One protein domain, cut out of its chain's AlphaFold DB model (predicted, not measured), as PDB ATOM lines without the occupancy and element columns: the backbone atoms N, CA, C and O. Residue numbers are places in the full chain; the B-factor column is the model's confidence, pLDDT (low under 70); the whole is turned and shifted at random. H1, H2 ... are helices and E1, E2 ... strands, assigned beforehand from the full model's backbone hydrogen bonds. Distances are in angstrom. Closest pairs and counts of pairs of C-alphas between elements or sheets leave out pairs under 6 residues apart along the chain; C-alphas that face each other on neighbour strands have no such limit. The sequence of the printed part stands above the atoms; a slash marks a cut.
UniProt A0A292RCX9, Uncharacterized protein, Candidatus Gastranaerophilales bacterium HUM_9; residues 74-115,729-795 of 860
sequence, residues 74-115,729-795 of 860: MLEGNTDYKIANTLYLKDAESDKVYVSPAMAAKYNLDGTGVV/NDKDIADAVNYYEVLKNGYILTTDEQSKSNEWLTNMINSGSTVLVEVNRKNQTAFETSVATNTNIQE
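Overview. This is residues 74 to 115 and 729 to 795 of the 860 residues of an uncharacterized protein of Candidatus Gastranaerophilales bacterium HUM_9 (UniProt A0A292RCX9). A strongly twisted sheet of five strands runs through the middle of a rounded body, with H2, the longest helix, on one face and H4 standing up from the opposite face. The short helices H1 and H3 sit near the end of the sheet made by E3 and E2, and the last strand, E6, lies apart from the sheet. The 109 residues printed hold four named helices and six named strands, in the order E1, E2, H1, H2, E3, H3, H4, E4, E5, E6, with a cut between H1 and H2. The sheet is mixed, in the order E3, E2, E1, E4, E5, and the class is mixed, helices and strands. The whole is compact, with a radius of gyration of the C-alphas of 13.2 A and spans of 36 by 31 by 29 A.

Along the chain. The printed part begins with residues 74 to 86, a stretch with no named element. E1 is residues 87 to 91, 13.4 A long, and its C-alpha 87 is at (185.473, 229.917, 232.614). E2 is residues 97 to 99, 6.3 A, and H1 is residues 101 to 106, 8.6 A. After the cut, H2 is residues 731 to 743, 18.3 A, from C-alpha 731 at (194.812, 221.594, 243.956). E3, residues 747 to 749, measures 6.5 A, H3, residues 752 to 756, 6.4 A, and H4, residues 758 to 766, 12.3 A. E4 is residues 770 to 776, the longest strand at 19.3 A; E5 is residues 781 to 785, 12.3 A. E6 is residues 793 to 795, 7.0 A, and ends with C-alpha 795 at (176.056, 241.354, 230.085).

Arrangement. In the sheet, E1 and E4 are inner, antiparallel neighbours at 145 degrees, with N 88 and O 773 2.9 A apart and N 771 and O 90 2.8 A apart, within hydrogen-bond range. E1 and E2 form a hairpin, antiparallel at 119 degrees, with N 98 and O 89 2.9 A apart. E2 and the edge strand E3 are parallel at 32 degrees, with N 748 and O 97 2.8 A apart. E4 and the other edge strand, E5, form a hairpin, antiparallel at 142 degrees, with N 785 and O 772 2.8 A apart. H2 is on the sheet at a height of 6.7 A, over none of the strands, but only just: 2 of its C-alphas fall on E1. The closest C-alphas of H2 and E5 are those of Val 742 and Ala 782, 7.2 A apart. H4 is on the opposite face at a height of 10.7 A and only just stands up from the sheet, rising 43 degrees. The closest C-alphas of H4 and E4 are those of Met 764 and Thr 770, 6.2 A apart. E3, H3, H4 and E4 form a split strand-helix-strand unit, two strands running the same way with E2 and E1 between them, and its crossover is right-handed. H3 and H4 touch only at the corner, and only just, with 3 pairs of C-alphas within 8 A; the closest are those of Gln 754 and Trp 760, 6.1 A apart. H1 only grazes the sheet with its residues 101 to 104, and is close to H3 but not clearly touching, the C-alphas of Pro 101 and Asp 752 being 6.3 A apart. E6 pairs with no named strand. In H1, H3 and H4 every O i to N i+4 pair is within hydrogen-bond range; in H2 8 of 9 are.

Size, cuts and confidence. The two C-alphas farthest apart are those of Asn 729 and Ser 767, 38.2 A. Residues 116 to 728 are not printed, and C-alphas 115 and 729 are 23.0 A apart across the cut. Of the links that are printed whole, E5 to E6 is short and the others are tight. The mean pLDDT of the printed part is 74.4; 28 residues are under 70, among them 77 to 85, 729 to 734 and 775 to 782.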
ATOM      1  N   MET A  74     191.365 237.129 232.289       76.31
ATOM      2  CA  MET A  74     190.677 237.225 233.579       76.31
ATOM      3  C   MET A  74     189.762 236.019 233.812       76.31
ATOM      4  O   MET A  74     189.799 235.459 234.905       76.31
ATOM      5  N   LEU A  75     189.008 235.577 232.795       77.56
ATOM      6  CA  LEU A  75     188.148 234.384 232.870       77.56
ATOM      7  C   LEU A  75     188.935 233.096 233.157       77.56
ATOM      8  O   LEU A  75     188.487 232.253 233.939       77.56
ATOM      9  N   GLU A  76     190.137 232.993 232.591       73.56
ATOM     10  CA  GLU A  76     191.068 231.881 232.796       73.56
ATOM     11  C   GLU A  76     191.743 231.889 234.190       73.56
ATOM     12  O   GLU A  76     192.393 230.916 234.574       73.56
ATOM     13  N   GLY A  77     191.580 232.955 234.986       65.12
ATOM     14  CA  GLY A  77     192.065 233.021 236.370       65.12
ATOM     15  C   GLY A  77     193.564 233.314 236.526       65.12
ATOM     16  O   GLY A  77     194.139 232.988 237.563       65.12
ATOM     17  N   ASN A  78     194.204 233.929 235.526       56.97
ATOM     18  CA  ASN A  78     195.638 234.257 235.534       56.97
ATOM     19  C   ASN A  78     195.936 235.696 236.014       56.97
ATOM     20  O   ASN A  78     196.808 236.379 235.479       56.97
ATOM     21  N   THR A  79     195.161 236.198 236.979       58.28
ATOM     22  CA  THR A  79     195.319 237.546 237.562       58.28
ATOM     23  C   THR A  79     195.090 237.505 239.076       58.28
ATOM     24  O   THR A  79     194.549 236.526 239.589       58.28
ATOM     25  N   ASP A  80     195.450 238.573 239.798       54.09
ATOM     26  CA  ASP A  80     195.255 238.695 241.259       54.09
ATOM     27  C   ASP A  80     193.775 238.621 241.703       54.09
ATOM     28  O   ASP A  80     193.471 238.519 242.895       54.09
ATOM     29  N   TYR A  81     192.838 238.655 240.753       56.19
ATOM     30  CA  TYR A  81     191.402 238.624 240.990       56.19
ATOM     31  C   TYR A  81     190.853 237.191 240.900       56.19
ATOM     32  O   TYR A  81     190.833 236.570 239.837       56.19
ATOM     33  N   LYS A  82     190.359 236.651 242.025       54.53
ATOM     34  CA  LYS A  82     189.773 235.302 242.090       54.53
ATOM     35  C   LYS A  82     188.302 235.316 241.666       54.53
ATOM     36  O   LYS A  82     187.436 235.720 242.441       54.53
ATOM     37  N   ILE A  83     188.014 234.817 240.465       61.00
ATOM     38  CA  ILE A  83     186.649 234.445 240.065       61.00
ATOM     39  C   ILE A  83     186.273 233.149 240.798       61.00
ATOM     40  O   ILE A  83     187.112 232.254 240.973       61.00
ATOM     41  N   ALA A  84     185.021 233.054 241.257       56.28
ATOM     42  CA  ALA A  84     184.526 231.891 241.994       56.28
ATOM     43  C   ALA A  84     184.735 230.581 241.206       56.28
ATOM     44  O   ALA A  84     185.283 229.623 241.760       56.28
ATOM     45  N   ASN A  85     184.409 230.594 239.907       65.00
ATOM     46  CA  ASN A  85     184.579 229.479 238.977       65.00
ATOM     47  C   ASN A  85     185.375 229.930 237.739       65.00
ATOM     48  O   ASN A  85     185.185 231.044 237.254       65.00
ATOM     49  N   THR A  86     186.287 229.082 237.256       71.38
ATOM     50  CA  THR A  86     187.088 229.355 236.052       71.38
ATOM     51  C   THR A  86     186.243 229.073 234.810       71.38
ATOM     52  O   THR A  86     185.581 228.032 234.743       71.38
ATOM     53  N   LEU A  87     186.264 229.990 233.842       77.88
ATOM     54  CA  LEU A  87     185.473 229.917 232.614       77.88
ATOM     55  C   LEU A  87     186.389 229.931 231.394       77.88
ATOM     56  O   LEU A  87     187.341 230.706 231.337       77.88
ATOM     57  N   TYR A  88     186.066 229.098 230.411       84.25
ATOM     58  CA  TYR A  88     186.822 228.969 229.169       84.25
ATOM     59  C   TYR A  88     185.951 229.309 227.964       84.25
ATOM     60  O   TYR A  88     184.737 229.107 227.986       84.25
ATOM     61  N   LEU A  89     186.583 229.816 226.906       86.44
ATOM     62  CA  LEU A  89     185.915 230.166 225.658       86.44
ATOM     63  C   LEU A  89     186.179 229.073 224.619       86.44
ATOM     64  O   LEU A  89     187.312 228.909 224.168       86.44
ATOM     65  N   LYS A  90     185.142 228.324 224.246       87.19
ATOM     66  CA  LYS A  90     185.214 227.242 223.259       87.19
ATOM     67  C   LYS A  90     184.643 227.696 221.922       87.19
ATOM     68  O   LYS A  90     183.606 228.345 221.885       87.19
ATOM     69  N   ASP A  91     185.303 227.346 220.835       85.88
ATOM     70  CA  ASP A  91     184.829 227.538 219.471       85.88
ATOM     71  C   ASP A  91     183.724 226.523 219.138       85.88
ATOM     72  O   ASP A  91     183.906 225.320 219.326       85.88
ATOM     73  N   ALA A  92     182.568 226.991 218.666       79.19
ATOM     74  CA  ALA A  92     181.396 226.142 218.448       79.19
ATOM     75  C   ALA A  92     181.541 225.193 217.241       79.19
ATOM     76  O   ALA A  92     180.897 224.146 217.213       79.19
ATOM     77  N   GLU A  93     182.368 225.542 216.248       79.19
ATOM     78  CA  GLU A  93     182.554 224.735 215.035       79.19
ATOM     79  C   GLU A  93     183.680 223.709 215.183       79.19
ATOM     80  O   GLU A  93     183.527 222.550 214.797       79.19
ATOM     81  N   SER A  94     184.825 224.136 215.718       78.19
ATOM     82  CA  SER A  94     186.016 223.289 215.831       78.19
ATOM     83  C   SER A  94     186.123 222.540 217.158       78.19
ATOM     84  O   SER A  94     186.989 221.674 217.281       78.19
ATOM     85  N   ASP A  95     185.273 222.871 218.136       80.69
ATOM     86  CA  ASP A  95     185.292 222.347 219.510       80.69
ATOM     87  C   ASP A  95     186.624 222.602 220.252       80.69
ATOM     88  O   ASP A  95     186.905 222.004 221.290       80.69
ATOM     89  N   LYS A  96     187.453 223.514 219.721       84.56
ATOM     90  CA  LYS A  96     188.738 223.932 220.295       84.56
ATOM     91  C   LYS A  96     188.558 225.089 221.258       84.56
ATOM     92  O   LYS A  96     187.666 225.915 221.097       84.56
ATOM     93  N   VAL A  97     189.460 225.210 222.222       87.31
ATOM     94  CA  VAL A  97     189.383 226.262 223.245       87.31
ATOM     95  C   VAL A  97     190.393 227.369 222.973       87.31
ATOM     96  O   VAL A  97     191.552 227.103 222.658       87.31
ATOM     97  N   TYR A  98     189.958 228.623 223.084       87.50
ATOM     98  CA  TYR A  98     190.836 229.785 222.985       87.50
ATOM     99  C   TYR A  98     191.670 229.910 224.261       87.50
ATOM    100  O   TYR A  98     191.116 229.891 225.357       87.50
ATOM    101  N   VAL A  99     192.989 230.041 224.106       87.06
ATOM    102  CA  VAL A  99     193.954 230.067 225.215       87.06
ATOM    103  C   VAL A  99     194.779 231.351 225.174       87.06
ATOM    104  O   VAL A  99     195.278 231.741 224.110       87.06
ATOM    105  N   SER A 100     194.944 232.023 226.319       86.12
ATOM    106  CA  SER A 100     195.860 233.170 226.428       86.12
ATOM    107  C   SER A 100     197.338 232.744 226.403       86.12
ATOM    108  O   SER A 100     197.681 231.684 226.936       86.12
ATOM    109  N   PRO A 101     198.267 233.568 225.873       83.44
ATOM    110  CA  PRO A 101     199.703 233.261 225.905       83.44
ATOM    111  C   PRO A 101     200.253 233.002 227.308       83.44
ATOM    112  O   PRO A 101     201.120 232.151 227.498       83.44
ATOM    113  N   ALA A 102     199.716 233.693 228.313       77.50
ATOM    114  CA  ALA A 102     200.120 233.514 229.698       77.50
ATOM    115  C   ALA A 102     199.659 232.158 230.270       77.50
ATOM    116  O   ALA A 102     200.365 231.562 231.083       77.50
ATOM    117  N   MET A 103     198.506 231.645 229.831       76.94
ATOM    118  CA  MET A 103     198.036 230.308 230.200       76.94
ATOM    119  C   MET A 103     198.766 229.205 229.421       76.94
ATOM    120  O   MET A 103     199.133 228.181 229.995       76.94
ATOM    121  N   ALA A 104     199.077 229.448 228.145       78.88
ATOM    122  CA  ALA A 104     199.924 228.565 227.348       78.88
ATOM    123  C   ALA A 104     201.329 228.416 227.952       78.88
ATOM    124  O   ALA A 104     201.841 227.303 228.036       78.88
ATOM    125  N   ALA A 105     201.918 229.509 228.447       75.31
ATOM    126  CA  ALA A 105     203.201 229.479 229.146       75.31
ATOM    127  C   ALA A 105     203.131 228.720 230.482       75.31
ATOM    128  O   ALA A 105     204.060 227.986 230.807       75.31
ATOM    129  N   LYS A 106     202.028 228.851 231.239       74.38
ATOM    130  CA  LYS A 106     201.830 228.145 232.519       74.38
ATOM    131  C   LYS A 106     201.885 226.619 232.366       74.38
ATOM    132  O   LYS A 106     202.431 225.955 233.238       74.38
ATOM    133  N   TYR A 107     201.336 226.078 231.277       72.38
ATOM    134  CA  TYR A 107     201.282 224.632 231.012       72.38
ATOM    135  C   TYR A 107     202.237 224.171 229.897       72.38
ATOM    136  O   TYR A 107     202.125 223.045 229.420       72.38
ATOM    137  N   ASN A 108     203.174 225.033 229.484       71.00
ATOM    138  CA  ASN A 108     204.184 224.754 228.458       71.00
ATOM    139  C   ASN A 108     203.602 224.204 227.136       71.00
ATOM    140  O   ASN A 108     204.089 223.220 226.576       71.00
ATOM    141  N   LEU A 109     202.529 224.828 226.648       77.62
ATOM    142  CA  LEU A 109     201.904 224.479 225.373       77.62
ATOM    143  C   LEU A 109     202.804 224.898 224.196       77.62
ATOM    144  O   LEU A 109     203.262 226.036 224.117       77.62
ATOM    145  N   ASP A 110     203.022 223.980 223.257       67.25
ATOM    146  CA  ASP A 110     203.988 224.078 222.146       67.25
ATOM    147  C   ASP A 110     203.563 224.984 220.967       67.25
ATOM    148  O   ASP A 110     204.286 225.118 219.979       67.25
ATOM    149  N   GLY A 111     202.378 225.593 221.043       68.38
ATOM    150  CA  GLY A 111     201.789 226.420 219.989       68.38
ATOM    151  C   GLY A 111     201.236 225.644 218.784       68.38
ATOM    152  O   GLY A 111     200.809 226.277 217.819       68.38
ATOM    153  N   THR A 112     201.210 224.305 218.805       70.88
ATOM    154  CA  THR A 112     200.743 223.477 217.672       70.88
ATOM    155  C   THR A 112     199.221 223.305 217.615       70.88
ATOM    156  O   THR A 112     198.685 222.821 216.616       70.88
ATOM    157  N   GLY A 113     198.507 223.706 218.673       70.44
ATOM    158  CA  GLY A 113     197.053 223.564 218.792       70.44
ATOM    159  C   GLY A 113     196.575 222.153 219.162       70.44
ATOM    160  O   GLY A 113     195.368 221.901 219.133       70.44
ATOM    161  N   VAL A 114     197.493 221.241 219.515       71.56
ATOM    162  CA  VAL A 114     197.222 219.859 219.950       71.56
ATOM    163  C   VAL A 114     197.777 219.647 221.361       71.56
ATOM    164  O   VAL A 114     198.883 220.080 221.658       71.56
ATOM    165  N   VAL A 115     197.012 218.993 222.243       61.94
ATOM    166  CA  VAL A 115     197.331 218.895 223.687       61.94
ATOM    167  C   VAL A 115     197.987 217.565 224.096       61.94
ATOM    168  O   VAL A 115     198.466 217.427 225.216       61.94
ATOM    169  N   ASN A 729     193.933 215.309 244.970       55.41
ATOM    170  CA  ASN A 729     193.913 216.078 246.215       55.41
ATOM    171  C   ASN A 729     194.836 217.299 246.149       55.41
ATOM    172  O   ASN A 729     194.606 218.269 246.877       55.41
ATOM    173  N   ASP A 730     195.862 217.266 245.292       52.25
ATOM    174  CA  ASP A 730     196.665 218.442 244.993       52.25
ATOM    175  C   ASP A 730     195.837 219.375 244.109       52.25
ATOM    176  O   ASP A 730     195.349 219.019 243.033       52.25
ATOM    177  N   LYS A 731     195.644 220.594 244.608       60.81
ATOM    178  CA  LYS A 731     194.812 221.594 243.956       60.81
ATOM    179  C   LYS A 731     195.357 221.978 242.578       60.81
ATOM    180  O   LYS A 731     194.555 222.193 241.674       60.81
ATOM    181  N   ASP A 732     196.673 222.061 242.420       62.25
ATOM    182  CA  ASP A 732     197.295 222.474 241.164       62.25
ATOM    183  C   ASP A 732     197.200 221.351 240.123       62.25
ATOM    184  O   ASP A 732     196.906 221.615 238.957       62.25
ATOM    185  N   ILE A 733     197.329 220.093 240.559       61.41
ATOM    186  CA  ILE A 733     197.120 218.907 239.719       61.41
ATOM    187  C   ILE A 733     195.650 218.776 239.309       61.41
ATOM    188  O   ILE A 733     195.354 218.572 238.134       61.41
ATOM    189  N   ALA A 734     194.713 218.925 240.247       64.50
ATOM    190  CA  ALA A 734     193.284 218.873 239.950       64.50
ATOM    191  C   ALA A 734     192.859 219.999 238.995       64.50
ATOM    192  O   ALA A 734     192.078 219.764 238.072       64.50
ATOM    193  N   ASP A 735     193.388 221.212 239.180       70.19
ATOM    194  CA  ASP A 735     193.149 222.341 238.277       70.19
ATOM    195  C   ASP A 735     193.754 222.076 236.878       70.19
ATOM    196  O   ASP A 735     193.128 222.421 235.873       70.19
ATOM    197  N   ALA A 736     194.905 221.401 236.789       69.75
ATOM    198  CA  ALA A 736     195.543 221.020 235.527       69.75
ATOM    199  C   ALA A 736     194.798 219.902 234.772       69.75
ATOM    200  O   ALA A 736     194.574 220.022 233.569       69.75
ATOM    201  N   VAL A 737     194.343 218.849 235.462       71.19
ATOM    202  CA  VAL A 737     193.528 217.767 234.869       71.19
ATOM    203  C   VAL A 737     192.203 218.318 234.342       71.19
ATOM    204  O   VAL A 737     191.790 218.016 233.224       71.19
ATOM    205  N   ASN A 738     191.564 219.191 235.119       75.31
ATOM    206  CA  ASN A 738     190.361 219.901 234.699       75.31
ATOM    207  C   ASN A 738     190.601 220.760 233.450       75.31
ATOM    208  O   ASN A 738     189.738 220.848 232.579       75.31
ATOM    209  N   TYR A 739     191.769 221.394 233.358       77.50
ATOM    210  CA  TYR A 739     192.135 222.181 232.190       77.50
ATOM    211  C   TYR A 739     192.399 221.298 230.960       77.50
ATOM    212  O   TYR A 739     191.925 221.614 229.872       77.50
ATOM    213  N   TYR A 740     193.047 220.141 231.131       79.06
ATOM    214  CA  TYR A 740     193.211 219.151 230.063       79.06
ATOM    215  C   TYR A 740     191.872 218.669 229.495       79.06
ATOM    216  O   TYR A 740     191.713 218.607 228.279       79.06
ATOM    217  N   GLU A 741     190.888 218.361 230.345       75.81
ATOM    218  CA  GLU A 741     189.565 217.898 229.893       75.81
ATOM    219  C   GLU A 741     188.867 218.902 228.971       75.81
ATOM    220  O   GLU A 741     188.133 218.511 228.061       75.81
ATOM    221  N   VAL A 742     189.131 220.192 229.182       77.69
ATOM    222  CA  VAL A 742     188.630 221.286 228.350       77.69
ATOM    223  C   VAL A 742     189.441 221.416 227.053       77.69
ATOM    224  O   VAL A 742     188.876 221.715 226.006       77.69
ATOM    225  N   LEU A 743     190.746 221.137 227.088       81.19
ATOM    226  CA  LEU A 743     191.651 221.264 225.943       81.19
ATOM    227  C   LEU A 743     191.811 219.996 225.087       81.19
ATOM    228  O   LEU A 743     192.466 220.054 224.046       81.19
ATOM    229  N   LYS A 744     191.254 218.846 225.487       77.44
ATOM    230  CA  LYS A 744     191.493 217.539 224.834       77.44
ATOM    231  C   LYS A 744     191.147 217.495 223.341       77.44
ATOM    232  O   LYS A 744     191.730 216.705 222.604       77.44
ATOM    233  N   ASN A 745     190.242 218.365 222.892       77.56
ATOM    234  CA  ASN A 745     189.844 218.496 221.485       77.56
ATOM    235  C   ASN A 745     190.705 219.516 220.704       77.56
ATOM    236  O   ASN A 745     190.512 219.722 219.507       77.56
ATOM    237  N   GLY A 746     191.713 220.101 221.356       79.88
ATOM    238  CA  GLY A 746     192.661 221.065 220.805       79.88
ATOM    239  C   GLY A 746     192.442 222.489 221.320       79.88
ATOM    240  O   GLY A 746     191.453 222.803 221.984       79.88
ATOM    241  N   TYR A 747     193.384 223.376 220.991       87.69
ATOM    242  CA  TYR A 747     193.355 224.777 221.416       87.69
ATOM    243  C   TYR A 747     193.735 225.747 220.299       87.69
ATOM    244  O   TYR A 747     194.367 225.372 219.308       87.69
ATOM    245  N   ILE A 748     193.337 227.005 220.471       86.06
ATOM    246  CA  ILE A 748     193.668 228.128 219.597       86.06
ATOM    247  C   ILE A 748     194.402 229.166 220.441       86.06
ATOM    248  O   ILE A 748     193.835 229.749 221.366       86.06
ATOM    249  N   LEU A 749     195.678 229.398 220.134       85.25
ATOM    250  CA  LEU A 749     196.478 230.398 220.830       85.25
ATOM    251  C   LEU A 749     196.066 231.805 220.377       85.25
ATOM    252  O   LEU A 749     196.153 232.138 219.195       85.25
ATOM    253  N   THR A 750     195.623 232.627 221.324       85.75
ATOM    254  CA  THR A 750     195.298 234.038 221.075       85.75
ATOM    255  C   THR A 750     196.547 234.910 221.149       85.75
ATOM    256  O   THR A 750     197.556 234.531 221.738       85.75
ATOM    257  N   THR A 751     196.497 236.101 220.557       86.25
ATOM    258  CA  THR A 751     197.553 237.103 220.765       86.25
ATOM    259  C   THR A 751     197.406 237.784 222.127       86.25
ATOM    260  O   THR A 751     196.313 237.857 222.696       86.25
ATOM    261  N   ASP A 752     198.501 238.347 222.637       82.44
ATOM    262  CA  ASP A 752     198.511 239.101 223.895       82.44
ATOM    263  C   ASP A 752     197.478 240.243 223.903       82.44
ATOM    264  O   ASP A 752     196.794 240.457 224.903       82.44
ATOM    265  N   GLU A 753     197.316 240.933 222.770       83.00
ATOM    266  CA  GLU A 753     196.335 242.009 222.592       83.00
ATOM    267  C   GLU A 753     194.890 241.495 222.650       83.00
ATOM    268  O   GLU A 753     194.054 242.083 223.335       83.00
ATOM    269  N   GLN A 754     194.600 240.371 221.987       84.75
ATOM    270  CA  GLN A 754     193.270 239.752 222.007       84.75
ATOM    271  C   GLN A 754     192.908 239.244 223.406       84.75
ATOM    272  O   GLN A 754     191.810 239.510 223.893       84.75
ATOM    273  N   SER A 755     193.843 238.573 224.084       82.62
ATOM    274  CA  SER A 755     193.596 237.954 225.393       82.62
ATOM    275  C   SER A 755     193.289 238.956 226.515       82.62
ATOM    276  O   SER A 755     192.545 238.626 227.442       82.62
ATOM    277  N   LYS A 756     193.820 240.184 226.416       83.81
ATOM    278  CA  LYS A 756     193.620 241.289 227.373       83.81
ATOM    279  C   LYS A 756     192.461 242.216 226.998       83.81
ATOM    280  O   LYS A 756     192.108 243.101 227.772       83.81
ATOM    281  N   SER A 757     191.881 242.049 225.810       82.44
ATOM    282  CA  SER A 757     190.863 242.951 225.279       82.44
ATOM    283  C   SER A 757     189.446 242.507 225.667       82.44
ATOM    284  O   SER A 757     188.941 241.493 225.182       82.44
ATOM    285  N   ASN A 758     188.755 243.341 226.447       81.56
ATOM    286  CA  ASN A 758     187.353 243.129 226.838       81.56
ATOM    287  C   ASN A 758     186.395 243.170 225.634       81.56
ATOM    288  O   ASN A 758     185.412 242.432 225.575       81.56
ATOM    289  N   GLU A 759     186.698 244.024 224.653       80.50
ATOM    290  CA  GLU A 759     185.894 244.190 223.439       80.50
ATOM    291  C   GLU A 759     185.956 242.938 222.560       80.50
ATOM    292  O   GLU A 759     184.929 242.407 222.154       80.50
ATOM    293  N   TRP A 760     187.167 242.426 222.332       85.00
ATOM    294  CA  TRP A 760     187.390 241.154 221.641       85.00
ATOM    295  C   TRP A 760     186.585 240.005 222.264       85.00
ATOM    296  O   TRP A 760     185.847 239.336 221.547       85.00
ATOM    297  N   LEU A 761     186.663 239.815 223.588       84.00
ATOM    298  CA  LEU A 761     185.916 238.754 224.269       84.00
ATOM    299  C   LEU A 761     184.400 238.917 224.083       84.00
ATOM    300  O   LEU A 761     183.709 237.949 223.769       84.00
ATOM    301  N   THR A 762     183.892 240.138 224.250       81.75
ATOM    302  CA  THR A 762     182.456 240.419 224.119       81.75
ATOM    303  C   THR A 762     181.967 240.158 222.693       81.75
ATOM    304  O   THR A 762     180.944 239.508 222.501       81.75
ATOM    305  N   ASN A 763     182.744 240.550 221.682       82.12
ATOM    306  CA  ASN A 763     182.424 240.267 220.283       82.12
ATOM    307  C   ASN A 763     182.396 238.758 219.990       82.12
ATOM    308  O   ASN A 763     181.519 238.297 219.264       82.12
ATOM    309  N   MET A 764     183.318 237.979 220.565       80.88
ATOM    310  CA  MET A 764     183.343 236.523 220.378       80.88
ATOM    311  C   MET A 764     182.114 235.849 220.995       80.88
ATOM    312  O   MET A 764     181.519 234.980 220.357       80.88
ATOM    313  N   ILE A 765     181.689 236.277 222.186       82.38
ATOM    314  CA  ILE A 765     180.488 235.747 222.851       82.38
ATOM    315  C   ILE A 765     179.224 236.131 222.068       82.38
ATOM    316  O   ILE A 765     178.397 235.270 221.769       82.38
ATOM    317  N   ASN A 766     179.108 237.395 221.651       78.56
ATOM    318  CA  ASN A 766     177.926 237.900 220.946       78.56
ATOM    319  C   ASN A 766     177.819 237.386 219.503       78.56
ATOM    320  O   ASN A 766     176.722 237.321 218.956       78.56
ATOM    321  N   SER A 767     178.937 236.980 218.887       77.81
ATOM    322  CA  SER A 767     178.934 236.377 217.547       77.81
ATOM    323  C   SER A 767     178.176 235.046 217.477       77.81
ATOM    324  O   SER A 767     177.823 234.604 216.385       77.81
ATOM    325  N   GLY A 768     177.947 234.383 218.619       70.44
ATOM    326  CA  GLY A 768     177.349 233.047 218.682       70.44
ATOM    327  C   GLY A 768     178.266 231.924 218.183       70.44
ATOM    328  O   GLY A 768     177.902 230.757 218.281       70.44
ATOM    329  N   SER A 769     179.466 232.249 217.689       74.19
ATOM    330  CA  SER A 769     180.478 231.276 217.260       74.19
ATOM    331  C   SER A 769     181.258 230.667 218.426       74.19
ATOM    332  O   SER A 769     182.088 229.786 218.212       74.19
ATOM    333  N   THR A 770     181.010 231.116 219.659       82.25
ATOM    334  CA  THR A 770     181.674 230.592 220.853       82.25
ATOM    335  C   THR A 770     180.689 230.196 221.940       82.25
ATOM    336  O   THR A 770     179.604 230.762 222.069       82.25
ATOM    337  N   VAL A 771     181.090 229.212 222.737       83.44
ATOM    338  CA  VAL A 771     180.349 228.695 223.885       83.44
ATOM    339  C   VAL A 771     181.215 228.863 225.127       83.44
ATOM    340  O   VAL A 771     182.413 228.567 225.107       83.44
ATOM    341  N   LEU A 772     180.618 229.340 226.220       83.94
ATOM    342  CA  LEU A 772     181.305 229.400 227.507       83.94
ATOM    343  C   LEU A 772     181.265 228.021 228.155       83.94
ATOM    344  O   LEU A 772     180.211 227.399 228.259       83.94
ATOM    345  N   VAL A 773     182.413 227.555 228.627       81.94
ATOM    346  CA  VAL A 773     182.530 226.295 229.356       81.94
ATOM    347  C   VAL A 773     182.914 226.617 230.788       81.94
ATOM    348  O   VAL A 773     183.965 227.204 231.048       81.94
ATOM    349  N   GLU A 774     182.047 226.245 231.722       78.62
ATOM    350  CA  GLU A 774     182.308 226.373 233.150       78.62
ATOM    351  C   GLU A 774     182.787 225.036 233.704       78.62
ATOM    352  O   GLU A 774     182.195 223.986 233.444       78.62
ATOM    353  N   VAL A 775     183.855 225.077 234.502       68.88
ATOM    354  CA  VAL A 775     184.373 223.891 235.182       68.88
ATOM    355  C   VAL A 775     184.026 223.947 236.662       68.88
ATOM    356  O   VAL A 775     184.485 224.821 237.403       68.88
ATOM    357  N   ASN A 776     183.239 222.973 237.121       64.81
ATOM    358  CA  ASN A 776     182.932 222.841 238.537       64.81
ATOM    359  C   ASN A 776     184.091 222.171 239.285       64.81
ATOM    360  O   ASN A 776     184.287 220.958 239.191       64.81
ATOM    361  N   ARG A 777     184.799 222.947 240.115       55.62
ATOM    362  CA  ARG A 777     185.941 222.466 240.918       55.62
ATOM    363  C   ARG A 777     185.607 221.316 241.881       55.62
ATOM    364  O   ARG A 777     186.517 220.600 242.277       55.62
ATOM    365  N   LYS A 778     184.342 221.136 242.291       52.56
ATOM    366  CA  LYS A 778     183.940 220.090 243.256       52.56
ATOM    367  C   LYS A 778     183.581 218.760 242.603       52.56
ATOM    368  O   LYS A 778     183.850 217.718 243.189       52.56
ATOM    369  N   ASN A 779     182.975 218.804 241.418       51.00
ATOM    370  CA  ASN A 779     182.443 217.611 240.752       51.00
ATOM    371  C   ASN A 779     183.249 217.212 239.507       51.00
ATOM    372  O   ASN A 779     182.924 216.195 238.906       51.00
ATOM    373  N   GLN A 780     184.278 217.990 239.136       57.34
ATOM    374  CA  GLN A 780     185.178 217.716 238.003       57.34
ATOM    375  C   GLN A 780     184.430 217.539 236.672       57.34
ATOM    376  O   GLN A 780     184.828 216.775 235.799       57.34
ATOM    377  N   THR A 781     183.311 218.247 236.517       57.50
ATOM    378  CA  THR A 781     182.509 218.251 235.296       57.50
ATOM    379  C   THR A 781     182.574 219.626 234.646       57.50
ATOM    380  O   THR A 781     182.327 220.650 235.294       57.50
ATOM    381  N   ALA A 782     182.909 219.636 233.357       68.19
ATOM    382  CA  ALA A 782     182.763 220.793 232.489       68.19
ATOM    383  C   ALA A 782     181.354 220.780 231.887       68.19
ATOM    384  O   ALA A 782     180.897 219.742 231.405       68.19
ATOM    385  N   PHE A 783     180.658 221.910 231.925       74.56
ATOM    386  CA  PHE A 783     179.370 222.062 231.259       74.56
ATOM    387  C   PHE A 783     179.321 223.374 230.492       74.56
ATOM    388  O   PHE A 783     179.928 224.377 230.872       74.56
ATOM    389  N   GLU A 784     178.597 223.343 229.382       80.25
ATOM    390  CA  GLU A 784     178.354 224.523 228.572       80.25
ATOM    391  C   GLU A 784     177.380 225.446 229.302       80.25
ATOM    392  O   GLU A 784     176.374 225.018 229.874       80.25
ATOM    393  N   THR A 785     177.709 226.726 229.306       79.19
ATOM    394  CA  THR A 785     176.915 227.788 229.901       79.19
ATOM    395  C   THR A 785     176.876 228.974 228.948       79.19
ATOM    396  O   THR A 785     177.575 229.037 227.937       79.19
ATOM    397  N   SER A 786     176.024 229.930 229.265       78.75
ATOM    398  CA  SER A 786     175.883 231.182 228.542       78.75
ATOM    399  C   SER A 786     175.873 232.327 229.541       78.75
ATOM    400  O   SER A 786     175.620 232.124 230.731       78.75
ATOM    401  N   VAL A 787     176.084 233.547 229.054       73.62
ATOM    402  CA  VAL A 787     175.960 234.745 229.893       73.62
ATOM    403  C   VAL A 787     174.551 234.869 230.494       73.62
ATOM    404  O   VAL A 787     174.402 235.366 231.602       73.62
ATOM    405  N   ALA A 788     173.522 234.337 229.826       68.31
ATOM    406  CA  ALA A 788     172.142 234.358 230.314       68.31
ATOM    407  C   ALA A 788     171.854 233.333 231.429       68.31
ATOM    408  O   ALA A 788     170.912 233.508 232.201       68.31
ATOM    409  N   THR A 789     172.625 232.245 231.501       71.06
ATOM    410  CA  THR A 789     172.398 231.140 232.451       71.06
ATOM    411  C   THR A 789     173.384 231.132 233.615       71.06
ATOM    412  O   THR A 789     173.164 230.415 234.590       71.06
ATOM    413  N   ASN A 790     174.477 231.894 233.523       72.88
ATOM    414  CA  ASN A 790     175.502 231.971 234.556       72.88
ATOM    415  C   ASN A 790     175.164 233.040 235.607       72.88
ATOM    416  O   ASN A 790     174.692 234.119 235.276       72.88
ATOM    417  N   THR A 791     175.441 232.771 236.883       71.50
ATOM    418  CA  THR A 791     175.231 233.740 237.977       71.50
ATOM    419  C   THR A 791     176.443 234.642 238.238       71.50
ATOM    420  O   THR A 791     176.322 235.670 238.904       71.50
ATOM    421  N   ASN A 792     177.617 234.276 237.717       70.88
ATOM    422  CA  ASN A 792     178.894 234.960 237.933       70.88
ATOM    423  C   ASN A 792     179.341 235.806 236.736       70.88
ATOM    424  O   ASN A 792     180.352 236.498 236.838       70.88
ATOM    425  N   ILE A 793     178.620 235.756 235.616       78.25
ATOM    426  CA  ILE A 793     178.853 236.613 234.455       78.25
ATOM    427  C   ILE A 793     177.548 237.322 234.126       78.25
ATOM    428  O   ILE A 793     176.482 236.724 234.210       78.25
ATOM    429  N   GLN A 794     177.645 238.586 233.742       77.62
ATOM    430  CA  GLN A 794     176.513 239.364 233.269       77.62
ATOM    431  C   GLN A 794     176.911 240.201 232.062       77.62
ATOM    432  O   GLN A 794     178.052 240.649 231.935       77.62
ATOM    433  N   GLU A 795     175.946 240.417 231.186       77.50
ATOM    434  CA  GLU A 795     176.056 241.354 230.085       77.50
ATOM    435  C   GLU A 795     175.499 242.697 230.557       77.50
ATOM    436  O   GLU A 795     174.335 242.796 230.948       77.50
TER     437      GLU A 795